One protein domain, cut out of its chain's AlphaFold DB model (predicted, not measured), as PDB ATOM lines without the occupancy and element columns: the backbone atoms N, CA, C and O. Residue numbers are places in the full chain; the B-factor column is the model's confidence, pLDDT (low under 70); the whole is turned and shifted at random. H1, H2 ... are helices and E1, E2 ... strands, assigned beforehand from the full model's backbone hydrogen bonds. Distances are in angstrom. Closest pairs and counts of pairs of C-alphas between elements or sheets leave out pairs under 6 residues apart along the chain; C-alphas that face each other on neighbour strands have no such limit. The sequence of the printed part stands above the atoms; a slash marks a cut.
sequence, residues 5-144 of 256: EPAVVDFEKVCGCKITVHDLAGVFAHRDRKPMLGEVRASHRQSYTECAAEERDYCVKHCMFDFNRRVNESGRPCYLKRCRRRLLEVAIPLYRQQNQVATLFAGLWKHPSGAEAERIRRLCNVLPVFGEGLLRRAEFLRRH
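AT A GLANCE: This is residues 5 to 144 of the 256 residues of the protein "AraC family transcriptional regulator" of Opitutaceae bacterium TAV5 (UniProt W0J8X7). A strongly twisted four-stranded sheet makes the middle, with long H5 packed along one face and H4 over the other; H1 lies beside H5, and short H2 and H3 sit near E1. These are three layers, helices on both faces of a sheet. The printed part has 140 residues with five named helices and four strands, in the order H1 E1 H2 H3 H4 E2 E3 E4 H5, class mixed; the sheet's order is E1 E4 E3 E2, antiparallel. It is compact, with a radius of gyration of the C-alphas of 14.6 A, and spans 44 by 32 by 30 A.

IN THESE COORDINATES: Start with the sheet: E1 is residues 19 to 23, E4 99 to 109 (28.8 A), E3 88 to 96 (26.2 A) and E2 79 to 82. Find C-alpha 115 at (-48.535, -43.281, 33.108); from there H5 runs 40.7 A to C-alpha 143, with a kink of 40 degrees near residue 125. H4 is residues 56 to 74, 26.9 A; H1, residues 5 to 15, begins at (-49.789, -17.349, 26.256). H2 is residues 39 to 42, H3 44 to 47.

HOW THE PARTS SIT: E2, E3 and E4 form a meander, each the antiparallel neighbour of the one before, with hairpins E2 and E3, E3 and E4. Look for N 81 and O 89, N 92 and O 104, and, for E1 and E4, N 22 and O 103, each 2.9 A. H5 is on the sheet, height 8.2 A; its closest C-alphas to E3 are Pro 128 and Ile 92, 6.2 A. H4 is on the opposite face; C-alphas Asn 72 and Gln 100 of E4 are closest, 6.8 A. H1 and H5 are close but not clearly touching, Cys 15 to Leu 123 7.4 A between C-alphas, a shallow tilt of 17 degrees, opposite ways. H2 stands at the sheet's level, height 1.7 A; H3 is on the same face as H4. Every O i to N i+4 pair is within hydrogen-bond range in H1, 12 of 15 in H4, 23 of 25 in H5; H2 and H3 are too short for one.

THE WHOLE: The farthest C-alphas, Asp 32 and Gly 114, are 45.6 A apart. The printed part has no cut; the link E1 to H2 is long. Fifteen residues are under pLDDT 70, among them 49 to 57.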
ATOM      1  N   GLU A   5     -48.698 -16.414  25.973       92.62
ATOM      2  CA  GLU A   5     -49.789 -17.349  26.256       92.62
ATOM      3  C   GLU A   5     -49.934 -18.463  25.206       92.62
ATOM      4  O   GLU A   5     -50.085 -19.614  25.618       92.62
ATOM      5  N   PRO A   6     -49.826 -18.208  23.880       89.19
ATOM      6  CA  PRO A   6     -49.918 -19.279  22.886       89.19
ATOM      7  C   PRO A   6     -48.879 -20.387  23.099       89.19
ATOM      8  O   PRO A   6     -49.216 -21.565  23.027       89.19
ATOM      9  N   ALA A   7     -47.638 -20.020  23.444       91.12
ATOM     10  CA  ALA A   7     -46.564 -20.985  23.675       91.12
ATOM     11  C   ALA A   7     -46.842 -21.865  24.902       91.12
ATOM     12  O   ALA A   7     -46.594 -23.070  24.871       91.12
ATOM     13  N   VAL A   8     -47.392 -21.275  25.970       95.06
ATOM     14  CA  VAL A   8     -47.813 -22.024  27.161       95.06
ATOM     15  C   VAL A   8     -48.966 -22.957  26.817       95.06
ATOM     16  O   VAL A   8     -48.877 -24.144  27.106       95.06
ATOM     17  N   VAL A   9     -50.009 -22.468  26.143       93.19
ATOM     18  CA  VAL A   9     -51.172 -23.279  25.747       93.19
ATOM     19  C   VAL A   9     -50.769 -24.466  24.869       93.19
ATOM     20  O   VAL A   9     -51.272 -25.571  25.066       93.19
ATOM     21  N   ASP A  10     -49.857 -24.276  23.919       92.00
ATOM     22  CA  ASP A  10     -49.387 -25.371  23.070       92.00
ATOM     23  C   ASP A  10     -48.533 -26.377  23.851       92.00
ATOM     24  O   ASP A  10     -48.710 -27.587  23.689       92.00
ATOM     25  N   PHE A  11     -47.695 -25.912  24.782       95.94
ATOM     26  CA  PHE A  11     -46.975 -26.803  25.692       95.94
ATOM     27  C   PHE A  11     -47.928 -27.621  26.579       95.94
ATOM     28  O   PHE A  11     -47.711 -28.818  26.769       95.94
ATOM     29  N   GLU A  12     -49.015 -27.024  27.081       94.75
ATOM     30  CA  GLU A  12     -50.040 -27.731  27.861       94.75
ATOM     31  C   GLU A  12     -50.714 -28.848  27.066       94.75
ATOM     32  O   GLU A  12     -50.946 -29.928  27.609       94.75
ATOM     33  N   LYS A  13     -51.011 -28.618  25.779       93.50
ATOM     34  CA  LYS A  13     -51.595 -29.648  24.902       93.50
ATOM     35  C   LYS A  13     -50.651 -30.836  24.742       93.50
ATOM     36  O   LYS A  13     -51.102 -31.977  24.771       93.50
ATOM     37  N   VAL A  14     -49.351 -30.574  24.606       92.44
ATOM     38  CA  VAL A  14     -48.328 -31.616  24.440       92.44
ATOM     39  C   VAL A  14     -48.102 -32.390  25.738       92.44
ATOM     40  O   VAL A  14     -48.066 -33.620  25.729       92.44
ATOM     41  N   CYS A  15     -47.953 -31.697  26.870       92.38
ATOM     42  CA  CYS A  15     -47.645 -32.352  28.140       92.38
ATOM     43  C   CYS A  15     -48.886 -32.868  28.885       92.38
ATOM     44  O   CYS A  15     -48.753 -33.689  29.796       92.38
ATOM     45  N   GLY A  16     -50.088 -32.432  28.499       91.81
ATOM     46  CA  GLY A  16     -51.357 -32.772  29.143       91.81
ATOM     47  C   GLY A  16     -51.451 -32.293  30.592       91.81
ATOM     48  O   GLY A  16     -52.086 -32.949  31.412       91.81
ATOM     49  N   CYS A  17     -50.764 -31.207  30.944       91.50
ATOM     50  CA  CYS A  17     -50.755 -30.623  32.285       91.50
ATOM     51  C   CYS A  17     -50.933 -29.115  32.184       91.50
ATOM     52  O   CYS A  17     -50.406 -28.505  31.258       91.50
ATOM     53  N   LYS A  18     -51.650 -28.517  33.143       91.62
ATOM     54  CA  LYS A  18     -51.720 -27.061  33.233       91.62
ATOM     55  C   LYS A  18     -50.449 -26.486  33.836       91.62
ATOM     56  O   LYS A  18     -49.841 -27.113  34.704       91.62
ATOM     57  N   ILE A  19     -50.079 -25.300  33.366       93.38
ATOM     58  CA  ILE A  19     -48.934 -24.531  33.838       93.38
ATOM     59  C   ILE A  19     -49.411 -23.346  34.673       93.38
ATOM     60  O   ILE A  19     -50.281 -22.575  34.260       93.38
ATOM     61  N   THR A  20     -48.799 -23.195  35.842       92.00
ATOM     62  CA  THR A  20     -48.903 -22.016  36.708       92.00
ATOM     63  C   THR A  20     -47.530 -21.380  36.853       92.00
ATOM     64  O   THR A  20     -46.507 -22.065  36.834       92.00
ATOM     65  N   VAL A  21     -47.506 -20.055  36.960       92.25
ATOM     66  CA  VAL A  21     -46.296 -19.238  36.968       92.25
ATOM     67  C   VAL A  21     -46.309 -18.338  38.190       92.25
ATOM     68  O   VAL A  21     -47.208 -17.519  38.360       92.25
ATOM     69  N   HIS A  22     -45.282 -18.458  39.024       89.62
ATOM     70  CA  HIS A  22     -44.973 -17.447  40.029       89.62
ATOM     71  C   HIS A  22     -43.885 -16.536  39.467       89.62
ATOM     72  O   HIS A  22     -42.726 -16.940  39.386       89.62
ATOM     73  N   ASP A  23     -44.258 -15.323  39.063       91.12
ATOM     74  CA  ASP A  23     -43.322 -14.316  38.562       91.12
ATOM     75  C   ASP A  23     -42.776 -13.472  39.723       91.12
ATOM     76  O   ASP A  23     -43.417 -12.528  40.182       91.12
ATOM     77  N   LEU A  24     -41.601 -13.844  40.232       88.50
ATOM     78  CA  LEU A  24     -41.019 -13.254  41.444       88.50
ATOM     79  C   LEU A  24     -40.375 -11.890  41.176       88.50
ATOM     80  O   LEU A  24     -40.313 -11.049  42.069       88.50
ATOM     81  N   ALA A  25     -39.883 -11.678  39.956       89.69
ATOM     82  CA  ALA A  25     -39.136 -10.484  39.569       89.69
ATOM     83  C   ALA A  25     -39.828  -9.660  38.466       89.69
ATOM     84  O   ALA A  25     -39.208  -8.755  37.897       89.69
ATOM     85  N   GLY A  26     -41.086  -9.971  38.137       91.44
ATOM     86  CA  GLY A  26     -41.844  -9.293  37.082       91.44
ATOM     87  C   GLY A  26     -41.225  -9.484  35.695       91.44
ATOM     88  O   GLY A  26     -41.218  -8.547  34.891       91.44
ATOM     89  N   VAL A  27     -40.609 -10.642  35.433       93.12
ATOM     90  CA  VAL A  27     -39.910 -10.940  34.173       93.12
ATOM     91  C   VAL A  27     -40.858 -11.294  33.037       93.12
ATOM     92  O   VAL A  27     -40.491 -11.096  31.881       93.12
ATOM     93  N   PHE A  28     -42.082 -11.718  33.348       94.38
ATOM     94  CA  PHE A  28     -43.157 -11.984  32.392       94.38
ATOM     95  C   PHE A  28     -44.117 -10.794  32.255       94.38
ATOM     96  O   PHE A  28     -45.302 -10.954  31.962       94.38
ATOM     97  N   ALA A  29     -43.594  -9.581  32.434       90.81
ATOM     98  CA  ALA A  29     -44.272  -8.331  32.129       90.81
ATOM     99  C   ALA A  29     -43.414  -7.464  31.200       90.81
ATOM    100  O   ALA A  29     -42.179  -7.527  31.208       90.81
ATOM    101  N   HIS A  30     -44.069  -6.631  30.401       86.25
ATOM    102  CA  HIS A  30     -43.439  -5.579  29.605       86.25
ATOM    103  C   HIS A  30     -42.904  -4.445  30.497       86.25
ATOM    104  O   HIS A  30     -43.153  -4.404  31.704       86.25
ATOM    105  N   ARG A  31     -42.148  -3.500  29.916       79.69
ATOM    106  CA  ARG A  31     -41.608  -2.340  30.661       79.69
ATOM    107  C   ARG A  31     -42.705  -1.434  31.234       79.69
ATOM    108  O   ARG A  31     -42.506  -0.848  32.291       79.69
ATOM    109  N   ASP A  32     -43.849  -1.365  30.564       79.88
ATOM    110  CA  ASP A  32     -45.066  -0.662  30.991       79.88
ATOM    111  C   ASP A  32     -45.902  -1.462  32.014       79.88
ATOM    112  O   ASP A  32     -47.019  -1.073  32.341       79.88
ATOM    113  N   ARG A  33     -45.358  -2.575  32.535       83.12
ATOM    114  CA  ARG A  33     -45.998  -3.517  33.469       83.12
ATOM    115  C   ARG A  33     -47.170  -4.307  32.890       83.12
ATOM    116  O   ARG A  33     -47.833  -5.023  33.639       83.12
ATOM    117  N   LYS A  34     -47.409  -4.255  31.579       85.12
ATOM    118  CA  LYS A  34     -48.426  -5.101  30.955       85.12
ATOM    119  C   LYS A  34     -48.000  -6.579  31.025       85.12
ATOM    120  O   LYS A  34     -46.890  -6.902  30.593       85.12
ATOM    121  N   PRO A  35     -48.844  -7.490  31.539       89.94
ATOM    122  CA  PRO A  35     -48.510  -8.910  31.637       89.94
ATOM    123  C   PRO A  35     -48.375  -9.572  30.257       89.94
ATOM    124  O   PRO A  35     -49.149  -9.300  29.338       89.94
ATOM    125  N   MET A  36     -47.400 -10.473  30.120       91.31
ATOM    126  CA  MET A  36     -47.171 -11.286  28.914       91.31
ATOM    127  C   MET A  36     -47.881 -12.646  28.962       91.31
ATOM    128  O   MET A  36     -47.987 -13.312  27.933       91.31
ATOM    129  N   LEU A  37     -48.352 -13.051  30.143       92.88
ATOM    130  CA  LEU A  37     -49.070 -14.295  30.430       92.88
ATOM    131  C   LEU A  37     -50.422 -13.977  31.068       92.88
ATOM    132  O   LEU A  37     -50.550 -12.969  31.760       92.88
ATOM    133  N   GLY A  38     -51.416 -14.837  30.846       87.81
ATOM    134  CA  GLY A  38     -52.758 -14.665  31.393       87.81
ATOM    135  C   GLY A  38     -52.787 -14.600  32.919       87.81
ATOM    136  O   GLY A  38     -52.099 -15.371  33.581       87.81
ATOM    137  N   GLU A  39     -53.637 -13.746  33.494       85.00
ATOM    138  CA  GLU A  39     -53.783 -13.632  34.960       85.00
ATOM    139  C   GLU A  39     -54.131 -14.968  35.635       85.00
ATOM    140  O   GLU A  39     -53.633 -15.252  36.722       85.00
ATOM    141  N   VAL A  40     -54.876 -15.836  34.935       84.62
ATOM    142  CA  VAL A  40     -55.217 -17.213  35.350       84.62
ATOM    143  C   VAL A  40     -53.989 -18.056  35.735       84.62
ATOM    144  O   VAL A  40     -54.091 -19.017  36.498       84.62
ATOM    145  N   ARG A  41     -52.812 -17.701  35.204       89.62
ATOM    146  CA  ARG A  41     -51.540 -18.398  35.419       89.62
ATOM    147  C   ARG A  41     -50.899 -18.074  36.758       89.62
ATOM    148  O   ARG A  41     -50.012 -18.813  37.160       89.62
ATOM    149  N   ALA A  42     -51.313 -17.007  37.440       83.88
ATOM    150  CA  ALA A  42     -50.688 -16.572  38.689       83.88
ATOM    151  C   ALA A  42     -51.071 -17.448  39.894       83.88
ATOM    152  O   ALA A  42     -50.493 -17.313  40.971       83.88
ATOM    153  N   SER A  43     -52.070 -18.328  39.746       79.38
ATOM    154  CA  SER A  43     -52.579 -19.139  40.847       79.38
ATOM    155  C   SER A  43     -53.108 -20.493  40.391       79.38
ATOM    156  O   SER A  43     -53.988 -20.581  39.532       79.38
ATOM    157  N   HIS A  44     -52.691 -21.554  41.089       75.31
ATOM    158  CA  HIS A  44     -53.268 -22.891  40.919       75.31
ATOM    159  C   HIS A  44     -54.788 -22.899  41.111       75.31
ATOM    160  O   HIS A  44     -55.469 -23.664  40.444       75.31
ATOM    161  N   ARG A  45     -55.349 -22.027  41.966       74.56
ATOM    162  CA  ARG A  45     -56.804 -21.975  42.232       74.56
ATOM    163  C   ARG A  45     -57.622 -21.572  41.011       74.56
ATOM    164  O   ARG A  45     -58.792 -21.917  40.924       74.56
ATOM    165  N   GLN A  46     -57.015 -20.802  40.115       72.38
ATOM    166  CA  GLN A  46     -57.643 -20.365  38.872       72.38
ATOM    167  C   GLN A  46     -57.441 -21.396  37.755       72.38
ATOM    168  O   GLN A  46     -58.220 -21.436  36.809       72.38
ATOM    169  N   SER A  47     -56.424 -22.253  37.889       67.69
ATOM    170  CA  SER A  47     -56.110 -23.322  36.937       67.69
ATOM    171  C   SER A  47     -56.767 -24.669  37.284       67.69
ATOM    172  O   SER A  47     -56.966 -25.483  36.385       67.69
ATOM    173  N   TYR A  48     -57.114 -24.903  38.557       71.62
ATOM    174  CA  TYR A  48     -57.584 -26.187  39.087       71.62
ATOM    175  C   TYR A  48     -58.697 -26.016  40.126       71.62
ATOM    176  O   TYR A  48     -58.547 -25.303  41.126       71.62
ATOM    177  N   THR A  49     -59.812 -26.713  39.920       69.94
ATOM    178  CA  THR A  49     -61.006 -26.629  40.774       69.94
ATOM    179  C   THR A  49     -60.792 -27.289  42.136       69.94
ATOM    180  O   THR A  49     -61.367 -26.851  43.133       69.94
ATOM    181  N   GLU A  50     -59.888 -28.265  42.230       69.69
ATOM    182  CA  GLU A  50     -59.504 -28.968  43.459       69.69
ATOM    183  C   GLU A  50     -58.878 -28.036  44.510       69.69
ATOM    184  O   GLU A  50     -58.873 -28.347  45.707       69.69
ATOM    185  N   CYS A  51     -58.371 -26.880  44.071       66.75
ATOM    186  CA  CYS A  51     -57.785 -25.836  44.909       66.75
ATOM    187  C   CYS A  51     -58.737 -24.650  45.164       66.75
ATOM    188  O   CYS A  51     -58.402 -23.746  45.933       66.75
ATOM    189  N   ALA A  52     -59.930 -24.622  44.558       61.00
ATOM    190  CA  ALA A  52     -60.848 -23.481  44.637       61.00
ATOM    191  C   ALA A  52     -61.392 -23.227  46.059       61.00
ATOM    192  O   ALA A  52     -61.673 -22.082  46.406       61.00
ATOM    193  N   ALA A  53     -61.455 -24.259  46.908       57.62
ATOM    194  CA  ALA A  53     -62.113 -24.230  48.219       57.62
ATOM    195  C   ALA A  53     -61.236 -23.801  49.427       57.62
ATOM    196  O   ALA A  53     -61.682 -23.937  50.561       57.62
ATOM    197  N   GLU A  54     -59.990 -23.330  49.246       56.25
ATOM    198  CA  GLU A  54     -59.042 -23.143  50.373       56.25
ATOM    199  C   GLU A  54     -58.934 -21.719  50.981       56.25
ATOM    200  O   GLU A  54     -59.224 -20.702  50.343       56.25
ATOM    201  N   GLU A  55     -58.420 -21.658  52.217       56.06
ATOM    202  CA  GLU A  55     -57.911 -20.461  52.910       56.06
ATOM    203  C   GLU A  55     -56.662 -19.906  52.199       56.06
ATOM    204  O   GLU A  55     -55.698 -20.635  51.954       56.06
ATOM    205  N   ARG A  56     -56.667 -18.612  51.844       64.19
ATOM    206  CA  ARG A  56     -55.606 -17.976  51.031       64.19
ATOM    207  C   ARG A  56     -54.224 -18.013  51.694       64.19
ATOM    208  O   ARG A  56     -53.228 -18.176  50.990       64.19
ATOM    209  N   ASP A  57     -54.163 -17.920  53.018       69.69
ATOM    210  CA  ASP A  57     -52.915 -17.622  53.729       69.69
ATOM    211  C   ASP A  57     -51.913 -18.777  53.713       69.69
ATOM    212  O   ASP A  57     -50.716 -18.558  53.513       69.69
ATOM    213  N   TYR A  58     -52.380 -20.027  53.837       73.38
ATOM    214  CA  TYR A  58     -51.488 -21.186  53.755       73.38
ATOM    215  C   TYR A  58     -50.888 -21.335  52.355       73.38
ATOM    216  O   TYR A  58     -49.681 -21.536  52.227       73.38
ATOM    217  N   CYS A  59     -51.707 -21.241  51.300       69.56
ATOM    218  CA  CYS A  59     -51.225 -21.394  49.925       69.56
ATOM    219  C   CYS A  59     -50.167 -20.338  49.600       69.56
ATOM    220  O   CYS A  59     -49.128 -20.669  49.033       69.56
ATOM    221  N   VAL A  60     -50.399 -19.090  50.012       68.81
ATOM    222  CA  VAL A  60     -49.438 -17.997  49.843       68.81
ATOM    223  C   VAL A  60     -48.159 -18.287  50.637       68.81
ATOM    224  O   VAL A  60     -47.081 -18.362  50.051       68.81
ATOM    225  N   LYS A  61     -48.247 -18.557  51.943       72.56
ATOM    226  CA  LYS A  61     -47.067 -18.812  52.788       72.56
ATOM    227  C   LYS A  61     -46.249 -20.022  52.321       72.56
ATOM    228  O   LYS A  61     -45.044 -19.925  52.102       72.56
ATOM    229  N   HIS A  62     -46.905 -21.156  52.114       73.31
ATOM    230  CA  HIS A  62     -46.232 -22.418  51.835       73.31
ATOM    231  C   HIS A  62     -45.770 -22.549  50.378       73.31
ATOM    232  O   HIS A  62     -44.647 -22.982  50.110       73.31
ATOM    233  N   CYS A  63     -46.640 -22.216  49.419       66.94
ATOM    234  CA  CYS A  63     -46.353 -22.428  48.000       66.94
ATOM    235  C   CYS A  63     -45.565 -21.268  47.390       66.94
ATOM    236  O   CYS A  63     -44.752 -21.516  46.501       66.94
ATOM    237  N   MET A  64     -45.789 -20.033  47.852       67.62
ATOM    238  CA  MET A  64     -45.138 -18.846  47.294       67.62
ATOM    239  C   MET A  64     -43.846 -18.478  48.029       67.62
ATOM    240  O   MET A  64     -42.887 -18.087  47.372       67.62
ATOM    241  N   PHE A  65     -43.773 -18.641  49.356       72.50
ATOM    242  CA  PHE A  65     -42.590 -18.236  50.127       72.50
ATOM    243  C   PHE A  65     -41.698 -19.417  50.538       72.50
ATOM    244  O   PHE A  65     -40.551 -19.501  50.098       72.50
ATOM    245  N   ASP A  66     -42.212 -20.370  51.323       77.19
ATOM    246  CA  ASP A  66     -41.385 -21.447  51.898       77.19
ATOM    247  C   ASP A  66     -40.773 -22.371  50.840       77.19
ATOM    248  O   ASP A  66     -39.661 -22.884  50.997       77.19
ATOM    249  N   PHE A  67     -41.512 -22.643  49.764       79.44
ATOM    250  CA  PHE A  67     -40.999 -23.451  48.668       79.44
ATOM    251  C   PHE A  67     -39.894 -22.730  47.890       79.44
ATOM    252  O   PHE A  67     -38.825 -23.307  47.714       79.44
ATOM    253  N   ASN A  68     -40.111 -21.476  47.487       72.44
ATOM    254  CA  ASN A  68     -39.117 -20.724  46.720       72.44
ATOM    255  C   ASN A  68     -37.818 -20.514  47.515       72.44
ATOM    256  O   ASN A  68     -36.739 -20.674  46.953       72.44
ATOM    257  N   ARG A  69     -37.894 -20.309  48.841       75.88
ATOM    258  CA  ARG A  69     -36.698 -20.282  49.704       75.88
ATOM    259  C   ARG A  69     -35.877 -21.578  49.611       75.88
ATOM    260  O   ARG A  69     -34.680 -21.519  49.366       75.88
ATOM    261  N   ARG A  70     -36.524 -22.745  49.736       77.81
ATOM    262  CA  ARG A  70     -35.852 -24.062  49.651       77.81
ATOM    263  C   ARG A  70     -35.247 -24.340  48.277       77.81
ATOM    264  O   ARG A  70     -34.218 -24.999  48.165       77.81
ATOM    265  N   VAL A  71     -35.910 -23.872  47.223       79.75
ATOM    266  CA  VAL A  71     -35.413 -24.019  45.854       79.75
ATOM    267  C   VAL A  71     -34.118 -23.234  45.663       79.75
ATOM    268  O   VAL A  71     -33.159 -23.781  45.115       79.75
ATOM    269  N   ASN A  72     -34.069 -22.007  46.184       71.75
ATOM    270  CA  ASN A  72     -32.890 -21.149  46.120       71.75
ATOM    271  C   ASN A  72     -31.662 -21.763  46.830       71.75
ATOM    272  O   ASN A  72     -30.537 -21.576  46.385       71.75
ATOM    273  N   GLU A  73     -31.868 -22.538  47.898       75.31
ATOM    274  CA  GLU A  73     -30.782 -23.160  48.676       75.31
ATOM    275  C   GLU A  73     -30.159 -24.400  48.007       75.31
ATOM    276  O   GLU A  73     -28.988 -24.690  48.234       75.31
ATOM    277  N   SER A  74     -30.915 -25.156  47.198       77.88
ATOM    278  CA  SER A  74     -30.439 -26.459  46.686       77.88
ATOM    279  C   SER A  74     -30.015 -26.479  45.215       77.88
ATOM    280  O   SER A  74     -29.339 -27.417  44.794       77.88
ATOM    281  N   GLY A  75     -30.418 -25.486  44.412       72.50
ATOM    282  CA  GLY A  75     -29.941 -25.314  43.031       72.50
ATOM    283  C   GLY A  75     -30.360 -26.397  42.022       72.50
ATOM    284  O   GLY A  75     -29.888 -26.395  40.886       72.50
ATOM    285  N   ARG A  76     -31.249 -27.331  42.385       83.94
ATOM    286  CA  ARG A  76     -31.721 -28.391  41.473       83.94
ATOM    287  C   ARG A  76     -32.601 -27.811  40.350       83.94
ATOM    288  O   ARG A  76     -33.338 -26.855  40.593       83.94
ATOM    289  N   PRO A  77     -32.599 -28.415  39.145       84.62
ATOM    290  CA  PRO A  77     -33.400 -27.934  38.015       84.62
ATOM    291  C   PRO A  77     -34.876 -28.358  38.078       84.62
ATOM    292  O   PRO A  77     -35.708 -27.736  37.429       84.62
ATOM    293  N   CYS A  78     -35.211 -29.405  38.842       92.69
ATOM    294  CA  CYS A  78     -36.574 -29.910  39.011       92.69
ATOM    295  C   CYS A  78     -36.830 -30.327  40.462       92.69
ATOM    296  O   CYS A  78     -35.978 -30.955  41.100       92.69
ATOM    297  N   TYR A  79     -38.037 -30.043  40.942       92.56
ATOM    298  CA  TYR A  79     -38.537 -30.442  42.250       92.56
ATOM    299  C   TYR A  79     -39.907 -31.080  42.113       92.56
ATOM    300  O   TYR A  79     -40.720 -30.675  41.283       92.56
ATOM    301  N   LEU A  80     -40.188 -32.033  42.996       91.31
ATOM    302  CA  LEU A  80     -41.536 -32.527  43.207       91.31
ATOM    303  C   LEU A  80     -42.066 -31.913  44.500       91.31
ATOM    304  O   LEU A  80     -41.629 -32.258  45.601       91.31
ATOM    305  N   LYS A  81     -42.974 -30.953  44.364       88.38
ATOM    306  CA  LYS A  81     -43.546 -30.223  45.491       88.38
ATOM    307  C   LYS A  81     -44.813 -30.920  45.957       88.38
ATOM    308  O   LYS A  81     -45.674 -31.235  45.149       88.38
ATOM    309  N   ARG A  82     -44.944 -31.121  47.270       87.62
ATOM    310  CA  ARG A  82     -46.142 -31.689  47.903       87.62
ATOM    311  C   ARG A  82     -46.833 -30.640  48.768       87.62
ATOM    312  O   ARG A  82     -46.186 -30.070  49.641       87.62
ATOM    313  N   CYS A  83     -48.129 -30.408  48.564       80.38
ATOM    314  CA  CYS A  83     -48.924 -29.511  49.413       80.38
ATOM    315  C   CYS A  83     -49.555 -30.256  50.611       80.38
ATOM    316  O   CYS A  83     -49.507 -31.487  50.685       80.38
ATOM    317  N   ARG A  84     -50.214 -29.534  51.535       79.38
ATOM    318  CA  ARG A  84     -50.909 -30.139  52.696       79.38
ATOM    319  C   ARG A  84     -51.980 -31.173  52.329       79.38
ATOM    320  O   ARG A  84     -52.187 -32.123  53.077       79.38
ATOM    321  N   ARG A  85     -52.617 -31.043  51.157       78.06
ATOM    322  CA  ARG A  85     -53.598 -32.017  50.637       78.06
ATOM    323  C   ARG A  85     -52.951 -33.252  50.006       78.06
ATOM    324  O   ARG A  85     -53.651 -34.081  49.432       78.06
ATOM    325  N   ARG A  86     -51.624 -33.372  50.111       84.25
ATOM    326  CA  ARG A  86     -50.806 -34.432  49.509       84.25
ATOM    327  C   ARG A  86     -50.849 -34.448  47.979       84.25
ATOM    328  O   ARG A  86     -50.460 -35.445  47.388       84.25
ATOM    329  N   LEU A  87     -51.271 -33.347  47.353       86.25
ATOM    330  CA  LEU A  87     -51.130 -33.175  45.914       86.25
ATOM    331  C   LEU A  87     -49.672 -32.846  45.596       86.25
ATOM    332  O   LEU A  87     -49.038 -32.056  46.302       86.25
ATOM    333  N   LEU A  88     -49.166 -33.495  44.561       89.81
ATOM    334  CA  LEU A  88     -47.832 -33.366  44.016       89.81
ATOM    335  C   LEU A  88     -47.895 -32.538  42.744       89.81
ATOM    336  O   LEU A  88     -48.800 -32.729  41.941       89.81
ATOM    337  N   GLU A  89     -46.908 -31.680  42.552       90.88
ATOM    338  CA  GLU A  89     -46.724 -30.902  41.333       90.88
ATOM    339  C   GLU A  89     -45.238 -30.834  40.991       90.88
ATOM    340  O   GLU A  89     -44.375 -30.819  41.880       90.88
ATOM    341  N   VAL A  90     -44.934 -30.816  39.697       94.25
ATOM    342  CA  VAL A  90     -43.571 -30.565  39.233       94.25
ATOM    343  C   VAL A  90     -43.326 -29.070  39.326       94.25
ATOM    344  O   VAL A  90     -44.142 -28.292  38.847       94.25
ATOM    345  N   ALA A  91     -42.209 -28.673  39.919       93.06
ATOM    346  CA  ALA A  91     -41.830 -27.281  40.071       93.06
ATOM    347  C   ALA A  91     -40.408 -27.059  39.559       93.06
ATOM    348  O   ALA A  91     -39.488 -27.802  39.916       93.06
ATOM    349  N   ILE A  92     -40.232 -26.026  38.740       94.25
ATOM    350  CA  ILE A  92     -38.944 -25.674  38.148       94.25
ATOM    351  C   ILE A  92     -38.629 -24.184  38.374       94.25
ATOM    352  O   ILE A  92     -39.400 -23.311  37.962       94.25
ATOM    353  N   PRO A  93     -37.524 -23.848  39.052       93.19
ATOM    354  CA  PRO A  93     -37.066 -22.467  39.129       93.19
ATOM    355  C   PRO A  93     -36.497 -21.992  37.795       93.19
ATOM    356  O   PRO A  93     -35.820 -22.737  37.089       93.19
ATOM    357  N   LEU A  94     -36.715 -20.716  37.506       93.19
ATOM    358  CA  LEU A  94     -36.066 -19.992  36.423       93.19
ATOM    359  C   LEU A  94     -35.103 -18.978  37.027       93.19
ATOM    360  O   LEU A  94     -35.469 -18.253  37.958       93.19
ATOM    361  N   TYR A  95     -33.888 -18.920  36.489       90.62
ATOM    362  CA  TYR A  95     -32.817 -18.087  37.025       90.62
ATOM    363  C   TYR A  95     -32.365 -17.034  36.018       90.62
ATOM    364  O   TYR A  95     -32.272 -17.292  34.823       90.62
ATOM    365  N   ARG A  96     -31.990 -15.859  36.524       88.81
ATOM    366  CA  ARG A  96     -31.244 -14.839  35.786       88.81
ATOM    367  C   ARG A  96     -30.042 -14.429  36.619       88.81
ATOM    368  O   ARG A  96     -30.216 -13.955  37.737       88.81
ATOM    369  N   GLN A  97     -28.833 -14.598  36.077       84.81
ATOM    370  CA  GLN A  97     -27.583 -14.281  36.786       84.81
ATOM    371  C   GLN A  97     -27.571 -14.879  38.209       84.81
ATOM    372  O   GLN A  97     -27.397 -14.157  39.183       84.81
ATOM    373  N   GLN A  98     -27.850 -16.185  38.319       82.88
ATOM    374  CA  GLN A  98     -27.933 -16.958  39.575       82.88
ATOM    375  C   GLN A  98     -29.084 -16.597  40.532       82.88
ATOM    376  O   GLN A  98     -29.300 -17.309  41.504       82.88
ATOM    377  N   ASN A  99     -29.883 -15.569  40.242       87.00
ATOM    378  CA  ASN A  99     -31.048 -15.217  41.051       87.00
ATOM    379  C   ASN A  99     -32.311 -15.871  40.500       87.00
ATOM    380  O   ASN A  99     -32.581 -15.781  39.300       87.00
ATOM    381  N   GLN A 100     -33.110 -16.493  41.364       89.62
ATOM    382  CA  GLN A 100     -34.415 -17.018  40.977       89.62
ATOM    383  C   GLN A 100     -35.349 -15.853  40.614       89.62
ATOM    384  O   GLN A 100     -35.630 -14.988  41.440       89.62
ATOM    385  N   VAL A 101     -35.834 -15.827  39.373       92.38
ATOM    386  CA  VAL A 101     -36.715 -14.761  38.860       92.38
ATOM    387  C   VAL A 101     -38.162 -15.202  38.707       92.38
ATOM    388  O   VAL A 101     -39.058 -14.360  38.729       92.38
ATOM    389  N   ALA A 102     -38.400 -16.504  38.566       92.88
ATOM    390  CA  ALA A 102     -39.731 -17.081  38.492       92.88
ATOM    391  C   ALA A 102     -39.704 -18.579  38.823       92.88
ATOM    392  O   ALA A 102     -38.637 -19.193  38.889       92.88
ATOM    393  N   THR A 103     -40.884 -19.172  38.981       92.25
ATOM    394  CA  THR A 103     -41.064 -20.622  39.129       92.25
ATOM    395  C   THR A 103     -42.238 -21.077  38.278       92.25
ATOM    396  O   THR A 103     -43.321 -20.500  38.392       92.25
ATOM    397  N   LEU A 104     -42.040 -22.109  37.451       94.12
ATOM    398  CA  LEU A 104     -43.147 -22.782  36.766       94.12
ATOM    399  C   LEU A 104     -43.563 -24.024  37.546       94.12
ATOM    400  O   LEU A 104     -42.717 -24.761  38.055       94.12
ATOM    401  N   PHE A 105     -44.866 -24.263  37.585       92.56
ATOM    402  CA  PHE A 105     -45.485 -25.432  38.189       92.56
ATOM    403  C   PHE A 105     -46.311 -26.163  37.139       92.56
ATOM    404  O   PHE A 105     -46.975 -25.518  36.326       92.56
ATOM    405  N   ALA A 106     -46.270 -27.494  37.151       93.56
ATOM    406  CA  ALA A 106     -47.001 -28.326  36.208       93.56
ATOM    407  C   ALA A 106     -47.656 -29.529  36.889       93.56
ATOM    408  O   ALA A 106     -46.974 -30.340  37.527       93.56
ATOM    409  N   GLY A 107     -48.961 -29.675  36.642       88.69
ATOM    410  CA  GLY A 107     -49.763 -30.827  37.053       88.69
ATOM    411  C   GLY A 107     -50.070 -30.896  38.551       88.69
ATOM    412  O   GLY A 107     -49.423 -30.248  39.363       88.69
ATOM    413  N   LEU A 108     -51.080 -31.695  38.902       88.31
ATOM    414  CA  LEU A 108     -51.510 -31.960  40.277       88.31
ATOM    415  C   LEU A 108     -51.898 -33.434  40.401       88.31
ATOM    416  O   LEU A 108     -52.859 -33.879  39.780       88.31
ATOM    417  N   TRP A 109     -51.166 -34.189  41.220       90.38
ATOM    418  CA  TRP A 109     -51.377 -35.630  41.392       90.38
ATOM    419  C   TRP A 109     -51.472 -36.011  42.860       90.38
ATOM    420  O   TRP A 109     -50.653 -35.584  43.663       90.38
ATOM    421  N   LYS A 110     -52.419 -36.870  43.235       88.06
ATOM    422  CA  LYS A 110     -52.536 -37.336  44.628       88.06
ATOM    423  C   LYS A 110     -51.593 -38.509  44.926       88.06
ATOM    424  O   LYS A 110     -50.868 -38.486  45.917       88.06
ATOM    425  N   HIS A 111     -51.589 -39.513  44.048       88.75
ATOM    426  CA  HIS A 111     -50.797 -40.742  44.172       88.75
ATOM    427  C   HIS A 111     -50.331 -41.214  42.782       88.75
ATOM    428  O   HIS A 111     -50.857 -42.201  42.271       88.75
ATOM    429  N   PRO A 112     -49.391 -40.492  42.143       90.31
ATOM    430  CA  PRO A 112     -49.020 -40.760  40.762       90.31
ATOM    431  C   PRO A 112     -48.396 -42.147  40.610       90.31
ATOM    432  O   PRO A 112     -47.452 -42.500  41.317       90.31
ATOM    433  N   SER A 113     -48.904 -42.919  39.653       93.75
ATOM    434  CA  SER A 113     -48.395 -44.248  39.298       93.75
ATOM    435  C   SER A 113     -48.513 -44.491  37.790       93.75
ATOM    436  O   SER A 113     -49.161 -43.722  37.077       93.75
ATOM    437  N   GLY A 114     -47.823 -45.514  37.272       96.00
ATOM    438  CA  GLY A 114     -47.879 -45.882  35.854       96.00
ATOM    439  C   GLY A 114     -47.616 -44.697  34.913       96.00
ATOM    440  O   GLY A 114     -46.553 -44.072  34.957       96.00
ATOM    441  N   ALA A 115     -48.608 -44.369  34.083       94.00
ATOM    442  CA  ALA A 115     -48.535 -43.281  33.108       94.00
ATOM    443  C   ALA A 115     -48.317 -41.890  33.740       94.00
ATOM    444  O   ALA A 115     -47.657 -41.044  33.138       94.00
ATOM    445  N   GLU A 116     -48.823 -41.636  34.950       93.94
ATOM    446  CA  GLU A 116     -48.618 -40.355  35.642       93.94
ATOM    447  C   GLU A 116     -47.174 -40.210  36.128       93.94
ATOM    448  O   GLU A 116     -46.566 -39.154  35.961       93.94
ATOM    449  N   ALA A 117     -46.587 -41.288  36.654       94.81
ATOM    450  CA  ALA A 117     -45.188 -41.298  37.076       94.81
ATOM    451  C   ALA A 117     -44.229 -41.110  35.886       94.81
ATOM    452  O   ALA A 117     -43.217 -40.416  35.998       94.81
ATOM    453  N   GLU A 118     -44.549 -41.692  34.727       95.31
ATOM    454  CA  GLU A 118     -43.833 -41.440  33.468       95.31
ATOM    455  C   GLU A 118     -43.983 -39.980  33.012       95.31
ATOM    456  O   GLU A 118     -42.996 -39.342  32.644       95.31
ATOM    457  N   ARG A 119     -45.190 -39.408  33.099       95.31
ATOM    458  CA  ARG A 119     -45.439 -37.999  32.759       95.31
ATOM    459  C   ARG A 119     -44.643 -37.043  33.647       95.31
ATOM    460  O   ARG A 119     -44.026 -36.120  33.122       95.31
ATOM    461  N   ILE A 120     -44.597 -37.288  34.958       95.69
ATOM    462  CA  ILE A 120     -43.782 -36.514  35.910       95.69
ATOM    463  C   ILE A 120     -42.298 -36.578  35.528       95.69
ATOM    464  O   ILE A 120     -41.641 -35.539  35.459       95.69
ATOM    465  N   ARG A 121     -41.774 -37.775  35.223       95.19
ATOM    466  CA  ARG A 121     -40.377 -37.942  34.784       95.19
ATOM    467  C   ARG A 121     -40.086 -37.147  33.511       95.19
ATOM    468  O   ARG A 121     -39.085 -36.438  33.460       95.19
ATOM    469  N   ARG A 122     -40.979 -37.198  32.518       95.38
ATOM    470  CA  ARG A 122     -40.849 -36.400  31.286       95.38
ATOM    471  C   ARG A 122     -40.869 -34.906  31.576       95.38
ATOM    472  O   ARG A 122     -39.987 -34.201  31.098       95.38
ATOM    473  N   LEU A 123     -41.823 -34.434  32.380       96.44
ATOM    474  CA  LEU A 123     -41.925 -33.028  32.773       96.44
ATOM    475  C   LEU A 123     -40.648 -32.533  33.454       96.44
ATOM    476  O   LEU A 123     -40.167 -31.469  33.083       96.44
ATOM    477  N   CYS A 124     -40.042 -33.310  34.356       95.06
ATOM    478  CA  CYS A 124     -38.767 -32.917  34.964       95.06
ATOM    479  C   CYS A 124     -37.623 -32.719  33.955       95.06
ATOM    480  O   CYS A 124     -36.688 -31.985  34.263       95.06
ATOM    481  N   ASN A 125     -37.698 -33.328  32.769       94.44
ATOM    482  CA  ASN A 125     -36.691 -33.171  31.719       94.44
ATOM    483  C   ASN A 125     -37.032 -32.031  30.748       94.44
ATOM    484  O   ASN A 125     -36.155 -31.259  30.369       94.44
ATOM    485  N   VAL A 126     -38.299 -31.910  30.333       95.62
ATOM    486  CA  VAL A 126     -38.697 -30.971  29.267       95.62
ATOM    487  C   VAL A 126     -39.126 -29.603  29.787       95.62
ATOM    488  O   VAL A 126     -38.917 -28.597  29.111       95.62
ATOM    489  N   LEU A 127     -39.712 -29.546  30.985       96.25
ATOM    490  CA  LEU A 127     -40.217 -28.304  31.554       96.25
ATOM    491  C   LEU A 127     -39.087 -27.292  31.826       96.25
ATOM    492  O   LEU A 127     -39.302 -26.128  31.498       96.25
ATOM    493  N   PRO A 128     -37.885 -27.676  32.321       95.50
ATOM    494  CA  PRO A 128     -36.762 -26.740  32.463       95.50
ATOM    495  C   PRO A 128     -36.366 -26.073  31.142       95.50
ATOM    496  O   PRO A 128     -36.183 -24.861  31.092       95.50
ATOM    497  N   VAL A 129     -36.302 -26.851  30.056       95.69
ATOM    498  CA  VAL A 129     -35.954 -26.343  28.719       95.69
ATOM    499  C   VAL A 129     -37.029 -25.386  28.208       95.69
ATOM    500  O   VAL A 129     -36.716 -24.304  27.711       95.69
ATOM    501  N   PHE A 130     -38.302 -25.756  28.368       96.81
ATOM    502  CA  PHE A 130     -39.425 -24.893  28.016       96.81
ATOM    503  C   PHE A 130     -39.403 -23.582  28.809       96.81
ATOM    504  O   PHE A 130     -39.521 -22.506  28.226       96.81
ATOM    505  N   GLY A 131     -39.216 -23.664  30.127       96.56
ATOM    506  CA  GLY A 131     -39.198 -22.505  31.007       96.56
ATOM    507  C   GLY A 131     -38.047 -21.543  30.712       96.56
ATOM    508  O   GLY A 131     -38.264 -20.334  30.677       96.56
ATOM    509  N   GLU A 132     -36.856 -22.061  30.411       95.56
ATOM    510  CA  GLU A 132     -35.713 -21.254  29.971       95.56
ATOM    511  C   GLU A 132     -35.987 -20.571  28.621       95.56
ATOM    512  O   GLU A 132     -35.725 -19.379  28.449       95.56
ATOM    513  N   GLY A 133     -36.582 -21.291  27.662       96.12
ATOM    514  CA  GLY A 133     -37.016 -20.714  26.388       96.12
ATOM    515  C   GLY A 133     -38.051 -19.600  26.571       96.12
ATOM    516  O   GLY A 133     -37.947 -18.539  25.947       96.12
ATOM    517  N   LEU A 134     -39.012 -19.807  27.475       96.38
ATOM    518  CA  LEU A 134     -40.033 -18.825  27.831       96.38
ATOM    519  C   LEU A 134     -39.406 -17.576  28.464       96.38
ATOM    520  O   LEU A 134     -39.739 -16.461  28.061       96.38
ATOM    521  N   LEU A 135     -38.467 -17.750  29.401       95.94
ATOM    522  CA  LEU A 135     -37.736 -16.649  30.030       95.94
ATOM    523  C   LEU A 135     -36.945 -15.849  28.991       95.94
ATOM    524  O   LEU A 135     -37.082 -14.630  28.924       95.94
ATOM    525  N   ARG A 136     -36.179 -16.515  28.120       94.50
ATOM    526  CA  ARG A 136     -35.423 -15.846  27.046       94.50
ATOM    527  C   ARG A 136     -36.328 -15.066  26.104       94.50
ATOM    528  O   ARG A 136     -35.982 -13.950  25.708       94.50
ATOM    529  N   ARG A 137     -37.495 -15.618  25.762       92.75
ATOM    530  CA  ARG A 137     -38.499 -14.919  24.952       92.75
ATOM    531  C   ARG A 137     -39.028 -13.686  25.682       92.75
ATOM    532  O   ARG A 137     -39.074 -12.622  25.074       92.75
ATOM    533  N   ALA A 138     -39.363 -13.801  26.965       92.94
ATOM    534  CA  ALA A 138     -39.807 -12.676  27.784       92.94
ATOM    535  C   ALA A 138     -38.741 -11.571  27.852       92.94
ATOM    536  O   ALA A 138     -39.024 -10.397  27.620       92.94
ATOM    537  N   GLU A 139     -37.479 -11.936  28.078       91.62
ATOM    538  CA  GLU A 139     -36.373 -10.982  28.078       91.62
ATOM    539  C   GLU A 139     -36.164 -10.323  26.712       91.62
ATOM    540  O   GLU A 139     -35.899  -9.121  26.645       91.62
ATOM    541  N   PHE A 140     -36.298 -11.080  25.620       88.00
ATOM    542  CA  PHE A 140     -36.260 -10.525  24.270       88.00
ATOM    543  C   PHE A 140     -37.361  -9.480  24.080       88.00
ATOM    544  O   PHE A 140     -37.044  -8.364  23.677       88.00
ATOM    545  N   LEU A 141     -38.608  -9.808  24.442       83.62
ATOM    546  CA  LEU A 141     -39.759  -8.901  24.382       83.62
ATOM    547  C   LEU A 141     -39.560  -7.656  25.265       83.62
ATOM    548  O   LEU A 141     -39.968  -6.563  24.897       83.62
ATOM    549  N   ARG A 142     -38.888  -7.774  26.416       84.31
ATOM    550  CA  ARG A 142     -38.576  -6.629  27.299       84.31
ATOM    551  C   ARG A 142     -37.469  -5.720  26.763       84.31
ATOM    552  O   ARG A 142     -37.468  -4.515  27.038       84.31
ATOM    553  N   ARG A 143     -36.475  -6.295  26.079       78.69
ATOM    554  CA  ARG A 143     -35.376  -5.550  25.432       78.69
ATOM    555  C   ARG A 143     -35.833  -4.916  24.122       78.69
ATOM    556  O   ARG A 143     -35.404  -3.814  23.805       78.69
ATOM    557  N   HIS A 144     -36.739  -5.592  23.432       69.56
ATOM    558  CA  HIS A 144     -37.331  -5.193  22.169       69.56
ATOM    559  C   HIS A 144     -38.852  -5.188  22.354       69.56
ATOM    560  O   HIS A 144     -39.494  -6.125  21.881       69.56
TER     561      HIS A 144